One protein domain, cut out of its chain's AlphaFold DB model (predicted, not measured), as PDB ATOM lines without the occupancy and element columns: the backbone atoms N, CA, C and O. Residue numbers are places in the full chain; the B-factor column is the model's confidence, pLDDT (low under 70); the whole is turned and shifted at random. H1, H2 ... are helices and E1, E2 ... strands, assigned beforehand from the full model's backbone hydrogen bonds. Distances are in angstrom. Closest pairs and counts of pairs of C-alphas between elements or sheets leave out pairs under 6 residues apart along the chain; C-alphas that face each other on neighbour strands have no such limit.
ATOM      1  N   VAL A   5    -107.794 338.506 788.782       77.62
ATOM      2  CA  VAL A   5    -108.070 338.385 787.342       77.62
ATOM      3  C   VAL A   5    -108.468 339.738 786.751       77.62
ATOM      4  O   VAL A   5    -107.980 340.092 785.676       77.62
ATOM      5  N   ASP A   6    -109.253 340.530 787.487       86.19
ATOM      6  CA  ASP A   6    -109.654 341.883 787.080       86.19
ATOM      7  C   ASP A   6    -108.422 342.789 786.905       86.19
ATOM      8  O   ASP A   6    -108.301 343.509 785.913       86.19
ATOM      9  N   TYR A   7    -107.442 342.690 787.812       86.19
ATOM     10  CA  TYR A   7    -106.187 343.444 787.700       86.19
ATOM     11  C   TYR A   7    -105.312 342.985 786.530       86.19
ATOM     12  O   TYR A   7    -104.698 343.818 785.866       86.19
ATOM     13  N   ALA A   8    -105.258 341.680 786.242       87.69
ATOM     14  CA  ALA A   8    -104.528 341.166 785.081       87.69
ATOM     15  C   ALA A   8    -105.143 341.670 783.767       87.69
ATOM     16  O   ALA A   8    -104.437 341.957 782.800       87.69
ATOM     17  N   GLN A   9    -106.474 341.762 783.703       88.94
ATOM     18  CA  GLN A   9    -107.167 342.332 782.553       88.94
ATOM     19  C   GLN A   9    -106.912 343.837 782.435       88.94
ATOM     20  O   GLN A   9    -106.544 344.294 781.358       88.94
ATOM     21  N   ALA A  10    -107.014 344.589 783.535       86.88
ATOM     22  CA  ALA A  10    -106.728 346.022 783.547       86.88
ATOM     23  C   ALA A  10    -105.292 346.336 783.089       86.88
ATOM     24  O   ALA A  10    -105.097 347.224 782.259       86.88
ATOM     25  N   ALA A  11    -104.309 345.563 783.564       88.81
ATOM     26  CA  ALA A  11    -102.911 345.673 783.153       88.81
ATOM     27  C   ALA A  11    -102.728 345.432 781.645       88.81
ATOM     28  O   ALA A  11    -102.080 346.224 780.966       88.81
ATOM     29  N   ARG A  12    -103.354 344.385 781.094       91.25
ATOM     30  CA  ARG A  12    -103.302 344.098 779.650       91.25
ATOM     31  C   ARG A  12    -103.963 345.197 778.821       91.25
ATOM     32  O   ARG A  12    -103.361 345.678 777.867       91.25
ATOM     33  N   SER A  13    -105.149 345.655 779.220       91.06
ATOM     34  CA  SER A  13    -105.834 346.746 778.523       91.06
ATOM     35  C   SER A  13    -105.073 348.073 778.614       91.06
ATOM     36  O   SER A  13    -105.161 348.883 777.696       91.06
ATOM     37  N   TYR A  14    -104.325 348.319 779.696       89.56
ATOM     38  CA  TYR A  14    -103.396 349.449 779.760       89.56
ATOM     39  C   TYR A  14    -102.308 349.324 778.690       89.56
ATOM     40  O   TYR A  14    -102.130 350.259 777.913       89.56
ATOM     41  N   CYS A  15    -101.650 348.162 778.593       91.00
ATOM     42  CA  CYS A  15    -100.624 347.926 777.577       91.00
ATOM     43  C   CYS A  15    -101.147 348.147 776.156       91.00
ATOM     44  O   CYS A  15    -100.509 348.849 775.378       91.00
ATOM     45  N   GLU A  16    -102.329 347.613 775.838       91.81
ATOM     46  CA  GLU A  16    -102.959 347.779 774.523       91.81
ATOM     47  C   GLU A  16    -103.195 349.255 774.180       91.81
ATOM     48  O   GLU A  16    -102.826 349.705 773.098       91.81
ATOM     49  N   ARG A  17    -103.761 350.036 775.112       91.56
ATOM     50  CA  ARG A  17    -104.024 351.469 774.893       91.56
ATOM     51  C   ARG A  17    -102.750 352.302 774.788       91.56
ATOM     52  O   ARG A  17    -102.741 353.299 774.074       91.56
ATOM     53  N   ALA A  18    -101.707 351.919 775.515       87.25
ATOM     54  CA  ALA A  18    -100.426 352.616 775.535       87.25
ATOM     55  C   ALA A  18     -99.467 352.159 774.418       87.25
ATOM     56  O   ALA A  18     -98.376 352.711 774.301       87.25
ATOM     57  N   GLY A  19     -99.843 351.160 773.608       90.00
ATOM     58  CA  GLY A  19     -98.968 350.590 772.581       90.00
ATOM     59  C   GLY A  19     -97.759 349.838 773.149       90.00
ATOM     60  O   GLY A  19     -96.741 349.710 772.473       90.00
ATOM     61  N   ILE A  20     -97.851 349.352 774.389       91.75
ATOM     62  CA  ILE A  20     -96.781 348.607 775.059       91.75
ATOM     63  C   ILE A  20     -96.814 347.162 774.561       91.75
ATOM     64  O   ILE A  20     -97.778 346.431 774.797       91.75
ATOM     65  N   GLY A  21     -95.739 346.745 773.896       92.81
ATOM     66  CA  GLY A  21     -95.606 345.421 773.296       92.81
ATOM     67  C   GLY A  21     -94.256 344.771 773.573       92.81
ATOM     68  O   GLY A  21     -93.454 345.256 774.365       92.81
ATOM     69  N   GLU A  22     -94.018 343.635 772.924       94.75
ATOM     70  CA  GLU A  22     -92.710 342.980 772.950       94.75
ATOM     71  C   GLU A  22     -91.660 343.848 772.244       94.75
ATOM     72  O   GLU A  22     -91.918 344.391 771.171       94.75
ATOM     73  N   VAL A  23     -90.461 343.926 772.820       94.56
ATOM     74  CA  VAL A  23     -89.339 344.694 772.275       94.56
ATOM     75  C   VAL A  23     -88.203 343.738 771.909       94.56
ATOM     76  O   VAL A  23     -87.501 343.229 772.788       94.56
ATOM     77  N   PRO A  24     -88.011 343.439 770.614       95.50
ATOM     78  CA  PRO A  24     -86.808 342.766 770.142       95.50
ATOM     79  C   PRO A  24     -85.546 343.554 770.507       95.50
ATOM     80  O   PRO A  24     -85.497 344.773 770.351       95.50
ATOM     81  N   VAL A  25     -84.510 342.851 770.960       94.44
ATOM     82  CA  VAL A  25     -83.204 343.447 771.266       94.44
ATOM     83  C   VAL A  25     -82.325 343.399 770.019       94.44
ATOM     84  O   VAL A  25     -82.148 342.339 769.419       94.44
ATOM     85  N   CYS A  26     -81.773 344.550 769.631       94.06
ATOM     86  CA  CYS A  26     -80.906 344.707 768.460       94.06
ATOM     87  C   CYS A  26     -79.432 344.929 768.812       94.06
ATOM     88  O   CYS A  26     -78.575 344.873 767.931       94.06
ATOM     89  N   GLY A  27     -79.111 345.155 770.085       92.44
ATOM     90  CA  GLY A  27     -77.733 345.295 770.526       92.44
ATOM     91  C   GLY A  27     -77.586 345.245 772.037       92.44
ATOM     92  O   GLY A  27     -78.554 345.389 772.781       92.44
ATOM     93  N   MET A  28     -76.346 345.070 772.469       92.25
ATOM     94  CA  MET A  28     -75.937 345.072 773.866       92.25
ATOM     95  C   MET A  28     -74.712 345.975 774.016       92.25
ATOM     96  O   MET A  28     -73.935 346.139 773.071       92.25
ATOM     97  N   GLU A  29     -74.594 346.603 775.173       91.19
ATOM     98  CA  GLU A  29     -73.396 347.277 775.655       91.19
ATOM     99  C   GLU A  29     -72.957 346.538 776.920       91.19
ATOM    100  O   GLU A  29     -73.787 346.263 777.784       91.19
ATOM    101  N   ASP A  30     -71.681 346.160 776.995       79.00
ATOM    102  CA  ASP A  30     -71.228 345.175 777.985       79.00
ATOM    103  C   ASP A  30     -70.981 345.776 779.381       79.00
ATOM    104  O   ASP A  30     -71.064 345.061 780.378       79.00
ATOM    105  N   LEU A  31     -70.674 347.078 779.485       81.44
ATOM    106  CA  LEU A  31     -70.333 347.735 780.756       81.44
ATOM    107  C   LEU A  31     -70.829 349.198 780.808       81.44
ATOM    108  O   LEU A  31     -70.213 350.061 780.175       81.44
ATOM    109  N   PRO A  32     -71.876 349.515 781.602       82.56
ATOM    110  CA  PRO A  32     -72.787 348.578 782.275       82.56
ATOM    111  C   PRO A  32     -73.595 347.751 781.264       82.56
ATOM    112  O   PRO A  32     -73.740 348.169 780.118       82.56
ATOM    113  N   LEU A  33     -74.142 346.608 781.699       89.62
ATOM    114  CA  LEU A  33     -75.004 345.775 780.861       89.62
ATOM    115  C   LEU A  33     -76.267 346.552 780.465       89.62
ATOM    116  O   LEU A  33     -77.185 346.719 781.269       89.62
ATOM    117  N   VAL A  34     -76.306 347.020 779.220       94.06
ATOM    118  CA  VAL A  34     -77.429 347.777 778.661       94.06
ATOM    119  C   VAL A  34     -77.883 347.124 777.368       94.06
ATOM    120  O   VAL A  34     -77.085 346.840 776.477       94.06
ATOM    121  N   LEU A  35     -79.188 346.913 777.240       94.19
ATOM    122  CA  LEU A  35     -79.792 346.410 776.010       94.19
ATOM    123  C   LEU A  35     -80.318 347.565 775.177       94.19
ATOM    124  O   LEU A  35     -80.904 348.505 775.709       94.19
ATOM    125  N   ARG A  36     -80.179 347.449 773.858       94.56
ATOM    126  CA  ARG A  36     -80.797 348.349 772.884       94.56
ATOM    127  C   ARG A  36     -81.973 347.641 772.227       94.56
ATOM    128  O   ARG A  36     -81.792 346.590 771.607       94.56
ATOM    129  N   GLY A  37     -83.167 348.196 772.401       94.31
ATOM    130  CA  GLY A  37     -84.381 347.738 771.735       94.31
ATOM    131  C   GLY A  37     -84.466 348.251 770.299       94.31
ATOM    132  O   GLY A  37     -83.915 349.297 769.957       94.31
ATOM    133  N   VAL A  38     -85.185 347.529 769.439       94.81
ATOM    134  CA  VAL A  38     -85.520 348.001 768.078       94.81
ATOM    135  C   VAL A  38     -86.410 349.245 768.074       94.81
ATOM    136  O   VAL A  38     -86.504 349.927 767.059       94.81
ATOM    137  N   ASP A  39     -87.052 349.538 769.200       92.62
ATOM    138  CA  ASP A  39     -87.838 350.747 769.432       92.62
ATOM    139  C   ASP A  39     -86.968 351.983 769.729       92.62
ATOM    140  O   ASP A  39     -87.492 353.082 769.890       92.62
ATOM    141  N   GLY A  40     -85.642 351.813 769.784       91.94
ATOM    142  CA  GLY A  40     -84.679 352.875 770.061       91.94
ATOM    143  C   GLY A  40     -84.427 353.120 771.549       91.94
ATOM    144  O   GLY A  40     -83.563 353.932 771.877       91.94
ATOM    145  N   ASN A  41     -85.117 352.412 772.449       93.50
ATOM    146  CA  ASN A  41     -84.922 352.563 773.887       93.50
ATOM    147  C   ASN A  41     -83.725 351.752 774.393       93.50
ATOM    148  O   ASN A  41     -83.330 350.725 773.828       93.50
ATOM    149  N   ARG A  42     -83.166 352.214 775.514       94.12
ATOM    150  CA  ARG A  42     -82.123 351.514 776.268       94.12
ATOM    151  C   ARG A  42     -82.717 350.923 777.534       94.12
ATOM    152  O   ARG A  42     -83.521 351.577 778.195       94.12
ATOM    153  N   TYR A  43     -82.299 349.712 777.880       94.50
ATOM    154  CA  TYR A  43     -82.823 348.975 779.023       94.50
ATOM    155  C   TYR A  43     -81.707 348.519 779.945       94.50
ATOM    156  O   TYR A  43     -80.677 348.037 779.478       94.50
ATOM    157  N   THR A  44     -81.960 348.612 781.246       93.56
ATOM    158  CA  THR A  44     -81.089 348.070 782.292       93.56
ATOM    159  C   THR A  44     -81.808 346.967 783.049       93.56
ATOM    160  O   THR A  44     -83.033 347.001 783.203       93.56
ATOM    161  N   GLU A  45     -81.045 345.989 783.524       92.44
ATOM    162  CA  GLU A  45     -81.555 344.971 784.431       92.44
ATOM    163  C   GLU A  45     -81.792 345.600 785.810       92.44
ATOM    164  O   GLU A  45     -80.944 346.333 786.320       92.44
ATOM    165  N   VAL A  46     -82.959 345.334 786.392       89.50
ATOM    166  CA  VAL A  46     -83.352 345.823 787.721       89.50
ATOM    167  C   VAL A  46     -83.533 344.694 788.730       89.50
ATOM    168  O   VAL A  46     -83.411 344.938 789.926       89.50
ATOM    169  N   ASP A  47     -83.825 343.471 788.275       89.12
ATOM    170  CA  ASP A  47     -83.971 342.301 789.148       89.12
ATOM    171  C   ASP A  47     -83.976 340.993 788.340       89.12
ATOM    172  O   ASP A  47     -84.981 340.685 787.706       89.12
ATOM    173  N   GLY A  48     -82.886 340.222 788.355       87.31
ATOM    174  CA  GLY A  48     -82.850 338.824 787.900       87.31
ATOM    175  C   GLY A  48     -83.610 338.544 786.596       87.31
ATOM    176  O   GLY A  48     -84.595 337.799 786.600       87.31
ATOM    177  N   ASN A  49     -83.151 339.133 785.487       92.19
ATOM    178  CA  ASN A  49     -83.745 339.116 784.144       92.19
ATOM    179  C   ASN A  49     -85.034 339.959 783.972       92.19
ATOM    180  O   ASN A  49     -85.790 339.779 783.009       92.19
ATOM    181  N   ILE A  50     -85.284 340.898 784.885       93.50
ATOM    182  CA  ILE A  50     -86.287 341.953 784.731       93.50
ATOM    183  C   ILE A  50     -85.608 343.240 784.280       93.50
ATOM    184  O   ILE A  50     -84.637 343.678 784.890       93.50
ATOM    185  N   TRP A  51     -86.152 343.856 783.238       94.19
ATOM    186  CA  TRP A  51     -85.565 344.987 782.532       94.19
ATOM    187  C   TRP A  51     -86.517 346.177 782.520       94.19
ATOM    188  O   TRP A  51     -87.723 346.007 782.335       94.19
ATOM    189  N   MET A  52     -85.981 347.385 782.669       94.06
ATOM    190  CA  MET A  52     -86.736 348.638 782.566       94.06
ATOM    191  C   MET A  52     -86.023 349.610 781.632       94.06
ATOM    192  O   MET A  52     -84.796 349.592 781.526       94.06
ATOM    193  N   ALA A  53     -86.804 350.440 780.940       92.75
ATOM    194  CA  ALA A  53     -86.259 351.490 780.090       92.75
ATOM    195  C   ALA A  53     -85.551 352.548 780.950       92.75
ATOM    196  O   ALA A  53     -86.113 352.996 781.947       92.75
ATOM    197  N   ILE A  54     -84.345 352.950 780.549       90.12
ATOM    198  CA  ILE A  54     -83.518 353.932 781.270       90.12
ATOM    199  C   ILE A  54     -84.121 355.337 781.150       90.12
ATOM    200  O   ILE A  54     -84.279 356.028 782.149       90.12
ATOM    201  N   ASP A  55     -84.502 355.723 779.931       81.75
ATOM    202  CA  ASP A  55     -85.013 357.065 779.610       81.75
ATOM    203  C   ASP A  55     -86.554 357.112 779.518       81.75
ATOM    204  O   ASP A  55     -87.148 358.124 779.141       81.75
ATOM    205  N   GLY A  56     -87.218 355.991 779.817       70.19
ATOM    206  CA  GLY A  56     -88.672 355.852 779.743       70.19
ATOM    207  C   GLY A  56     -89.386 356.294 781.021       70.19
ATOM    208  O   GLY A  56     -88.773 356.590 782.041       70.19
ATOM    209  N   LYS A  57     -90.725 356.257 781.003       68.00
ATOM    210  CA  LYS A  57     -91.559 356.578 782.178       68.00
ATOM    211  C   LYS A  57     -91.396 355.606 783.357       68.00
ATOM    212  O   LYS A  57     -91.973 355.853 784.411       68.00
ATOM    213  N   GLY A  58     -90.637 354.518 783.193       70.38
ATOM    214  CA  GLY A  58     -90.422 353.521 784.243       70.38
ATOM    215  C   GLY A  58     -91.712 352.829 784.688       70.38
ATOM    216  O   GLY A  58     -91.803 352.378 785.821       70.38
ATOM    217  N   ASP A  59     -92.725 352.771 783.824       86.12
ATOM    218  CA  ASP A  59     -94.057 352.230 784.107       86.12
ATOM    219  C   ASP A  59     -94.251 350.803 783.579       86.12
ATOM    220  O   ASP A  59     -95.315 350.212 783.768       86.12
ATOM    221  N   VAL A  60     -93.222 350.230 782.945       92.56
ATOM    222  CA  VAL A  60     -93.221 348.865 782.409       92.56
ATOM    223  C   VAL A  60     -91.938 348.143 782.799       92.56
ATOM    224  O   VAL A  60     -90.836 348.642 782.567       92.56
ATOM    225  N   ALA A  61     -92.090 346.931 783.330       94.62
ATOM    226  CA  ALA A  61     -91.002 345.998 783.573       94.62
ATOM    227  C   ALA A  61     -91.139 344.798 782.632       94.62
ATOM    228  O   ALA A  61     -92.195 344.157 782.556       94.62
ATOM    229  N   TYR A  62     -90.056 344.475 781.938       95.62
ATOM    230  CA  TYR A  62     -90.004 343.420 780.938       95.62
ATOM    231  C   TYR A  62     -89.240 342.215 781.463       95.62
ATOM    232  O   TYR A  62     -88.278 342.369 782.202       95.62
ATOM    233  N   VAL A  63     -89.617 341.015 781.036       95.81
ATOM    234  CA  VAL A  63     -88.786 339.820 781.199       95.81
ATOM    235  C   VAL A  63     -88.009 339.559 779.915       95.81
ATOM    236  O   VAL A  63     -88.583 339.593 778.822       95.81
ATOM    237  N   GLY A  64     -86.708 339.294 780.037       94.75
ATOM    238  CA  GLY A  64     -85.894 338.862 778.905       94.75
ATOM    239  C   GLY A  64     -86.219 337.420 778.526       94.75
ATOM    240  O   GLY A  64     -86.224 336.521 779.366       94.75
ATOM    241  N   THR A  65     -86.509 337.177 777.252       92.69
ATOM    242  CA  THR A  65     -86.746 335.829 776.722       92.69
ATOM    243  C   THR A  65     -85.876 335.597 775.502       92.69
ATOM    244  O   THR A  65     -85.806 336.446 774.616       92.69
ATOM    245  N   SER A  66     -85.196 334.460 775.441       86.69
ATOM    246  CA  SER A  66     -84.437 334.045 774.265       86.69
ATOM    247  C   SER A  66     -85.322 333.215 773.332       86.69
ATOM    248  O   SER A  66     -86.082 332.352 773.774       86.69
ATOM    249  N   ARG A  67     -85.225 333.459 772.021       74.50
ATOM    250  CA  ARG A  67     -85.726 332.536 770.991       74.50
ATOM    251  C   ARG A  67     -84.572 331.695 770.447       74.50
ATOM    252  O   ARG A  67     -83.422 332.139 770.416       74.50
ATOM    253  N   HIS A  68     -84.880 330.479 769.992       59.03
ATOM    254  CA  HIS A  68     -83.929 329.647 769.251       59.03
ATOM    255  C   HIS A  68     -83.364 330.461 768.072       59.03
ATOM    256  O   HIS A  68     -84.127 330.910 767.221       59.03
ATOM    257  N   GLY A  69     -82.049 330.710 768.073       65.88
ATOM    258  CA  GLY A  69     -81.378 331.598 767.111       65.88
ATOM    259  C   GLY A  69     -80.578 332.755 767.723       65.88
ATOM    260  O   GLY A  69     -80.024 333.550 766.978       65.88
ATOM    261  N   GLY A  70     -80.495 332.864 769.055       72.88
ATOM    262  CA  GLY A  70     -79.651 333.872 769.721       72.88
ATOM    263  C   GLY A  70     -80.269 335.271 769.792       72.88
ATOM    264  O   GLY A  70     -79.622 336.210 770.241       72.88
ATOM    265  N   HIS A  71     -81.533 335.410 769.391       85.06
ATOM    266  CA  HIS A  71     -82.275 336.659 769.506       85.06
ATOM    267  C   HIS A  71     -82.987 336.732 770.855       85.06
ATOM    268  O   HIS A  71     -83.681 335.790 771.255       85.06
ATOM    269  N   MET A  72     -82.838 337.865 771.536       91.81
ATOM    270  CA  MET A  72     -83.554 338.162 772.770       91.81
ATOM    271  C   MET A  72     -84.729 339.103 772.498       91.81
ATOM    272  O   MET A  72     -84.640 340.031 771.696       91.81
ATOM    273  N   THR A  73     -85.834 338.868 773.195       95.06
ATOM    274  CA  THR A  73     -87.030 339.707 773.186       95.06
ATOM    275  C   THR A  73     -87.402 340.047 774.620       95.06
ATOM    276  O   THR A  73     -87.534 339.155 775.463       95.06
ATOM    277  N   LEU A  74     -87.600 341.333 774.888       95.69
ATOM    278  CA  LEU A  74     -88.163 341.835 776.130       95.69
ATOM    279  C   LEU A  74     -89.687 341.764 776.041       95.69
ATOM    280  O   LEU A  74     -90.293 342.364 775.156       95.69
ATOM    281  N   ARG A  75     -90.321 341.014 776.941       95.75
ATOM    282  CA  ARG A  75     -91.782 340.859 776.972       95.75
ATOM    283  C   ARG A  75     -92.345 341.589 778.188       95.75
ATOM    284  O   ARG A  75     -91.833 341.342 779.282       95.75
ATOM    285  N   PRO A  76     -93.369 342.449 778.044       95.19
ATOM    286  CA  PRO A  76     -93.994 343.098 779.190       95.19
ATOM    287  C   PRO A  76     -94.434 342.051 780.216       95.19
ATOM    288  O   PRO A  76     -95.142 341.102 779.877       95.19
ATOM    289  N   LEU A  77     -93.994 342.200 781.464       95.56
ATOM    290  CA  LEU A  77     -94.356 341.293 782.554       95.56
ATOM    291  C   LEU A  77     -95.089 342.019 783.675       95.56
ATOM    292  O   LEU A  77     -96.014 341.449 784.259       95.56
ATOM    293  N   TYR A  78     -94.723 343.272 783.941       94.81
ATOM    294  CA  TYR A  78     -95.430 344.120 784.887       94.81
ATOM    295  C   TYR A  78     -95.635 345.528 784.351       94.81
ATOM    296  O   TYR A  78     -94.801 346.035 783.604       94.81
ATOM    297  N   VAL A  79     -96.723 346.159 784.784       92.62
ATOM    298  CA  VAL A  79     -97.002 347.575 784.527       92.62
ATOM    299  C   VAL A  79     -97.485 348.285 785.778       92.62
ATOM    300  O   VAL A  79     -98.160 347.678 786.611       92.62
ATOM    301  N   MET A  80     -97.146 349.564 785.905       88.81
ATOM    302  CA  MET A  80     -97.654 350.433 786.959       88.81
ATOM    303  C   MET A  80     -99.095 350.849 786.634       88.81
ATOM    304  O   MET A  80     -99.335 351.576 785.675       88.81
ATOM    305  N   VAL A  81    -100.059 350.385 787.432       84.19
ATOM    306  CA  VAL A  81    -101.485 350.722 787.295       84.19
ATOM    307  C   VAL A  81    -102.020 351.123 788.661       84.19
ATOM    308  O   VAL A  81    -101.872 350.379 789.631       84.19
ATOM    309  N   ASP A  82    -102.629 352.307 788.736       82.56
ATOM    310  CA  ASP A  82    -103.199 352.873 789.964       82.56
ATOM    311  C   ASP A  82    -102.208 352.885 791.146       82.56
ATOM    312  O   ASP A  82    -102.546 352.531 792.275       82.56
ATOM    313  N   GLY A  83    -100.946 353.240 790.872       83.25
ATOM    314  CA  GLY A  83     -99.879 353.320 791.879       83.25
ATOM    315  C   GLY A  83     -99.347 351.969 792.369       83.25
ATOM    316  O   GLY A  83     -98.559 351.931 793.310       83.25
ATOM    317  N   ALA A  84     -99.755 350.859 791.748       87.81
ATOM    318  CA  ALA A  84     -99.242 349.532 792.055       87.81
ATOM    319  C   ALA A  84     -98.722 348.834 790.799       87.81
ATOM    320  O   ALA A  84     -99.386 348.786 789.763       87.81
ATOM    321  N   TRP A  85     -97.565 348.193 790.908       91.56
ATOM    322  CA  TRP A  85     -97.097 347.326 789.845       91.56
ATOM    323  C   TRP A  85     -97.918 346.039 789.782       91.56
ATOM    324  O   TRP A  85     -98.011 345.296 790.761       91.56
ATOM    325  N   ARG A  86     -98.474 345.737 788.611       92.44
ATOM    326  CA  ARG A  86     -99.335 344.576 788.374       92.44
ATOM    327  C   ARG A  86     -98.704 343.626 787.382       92.44
ATOM    328  O   ARG A  86     -98.313 344.028 786.292       92.44
ATOM    329  N   ASN A  87     -98.645 342.351 787.751       93.31
ATOM    330  CA  ASN A  87     -98.231 341.295 786.841       93.31
ATOM    331  C   ASN A  87     -99.280 341.110 785.734       93.31
ATOM    332  O   ASN A  87    -100.449 340.879 786.037       93.31
ATOM    333  N   LEU A  88     -98.871 341.139 784.466       92.62
ATOM    334  CA  LEU A  88     -99.800 341.033 783.332       92.62
ATOM    335  C   LEU A  88    -100.523 339.681 783.261       92.62
ATOM    336  O   LEU A  88    -101.632 339.602 782.737       92.62
TER     337      LEU A  88
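This is residues 5 to 88 of the 110 residues of an uncharacterized protein of Eggerthellaceae bacterium (UniProt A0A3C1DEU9). A small closed barrel of six antiparallel strands, E1 to E6, has its longest strand, E6, running on past the ring, where short E7 pairs with it. H1 packs across this extension, outside the barrel. The printed part has 84 residues, with one named helix followed by seven named strands, H1 E1 E2 E3 E4 E5 E6 E7; the class is mixed, helices and strands. It is compact, with a radius of gyration of the C-alphas of 12.8 A and spans of 38 by 26 by 23 A.

H1, residues 5 to 18, begins at C-alpha 5 (-108.070, 338.385, 787.342) and is 20.0 A long. E1, residues 23 to 30, bends by 65 degrees at residue 26. E2 is residues 33 to 37, E3 42 to 47 and E4 50 to 53. E5, residues 60 to 67, is 21.3 A long, and E6, residues 71 to 81, is 29.7 A. E7, residues 84 to 87, ends at C-alpha 87 (-98.231, 341.295, 786.841).

E1 to E7 form a meander, each strand the antiparallel neighbour of the one before. Within hydrogen-bond range are N 29 and O 34 of E1 and E2, 2.8 A; N 43 and O 35 of E3 and E2, 2.8 A; N 52 and O 44 of E4 and E3, 3.0 A; N 62 and O 51 of E5 and E4, 2.8 A; and N 65 and O 73 of E5 and E6, 2.9 A. N 23 and O 74, 2.8 A, close the ring between E1 and E6. E1 and E7 lie on the same side of E6, with N 86 and O 79 2.8 A apart. H1 is on the barrel, at a height over the sheet of 8.8 A, across the strands at 80 degrees to E7 on the local plane. The closest C-alphas of H1 and E7 are those of Ala 11 and Arg 86, 6.4 A. In H1 every O i to N i+4 pair is within hydrogen-bond range.

The C-alphas farthest apart, of Asp 6 and Leu 31, are 40.3 A apart. The printed part has no cut; the link E4 to E5 is short, the others tight. Mean pLDDT of the printed part is 89.0, with residues 57, 68 and 69 under 70.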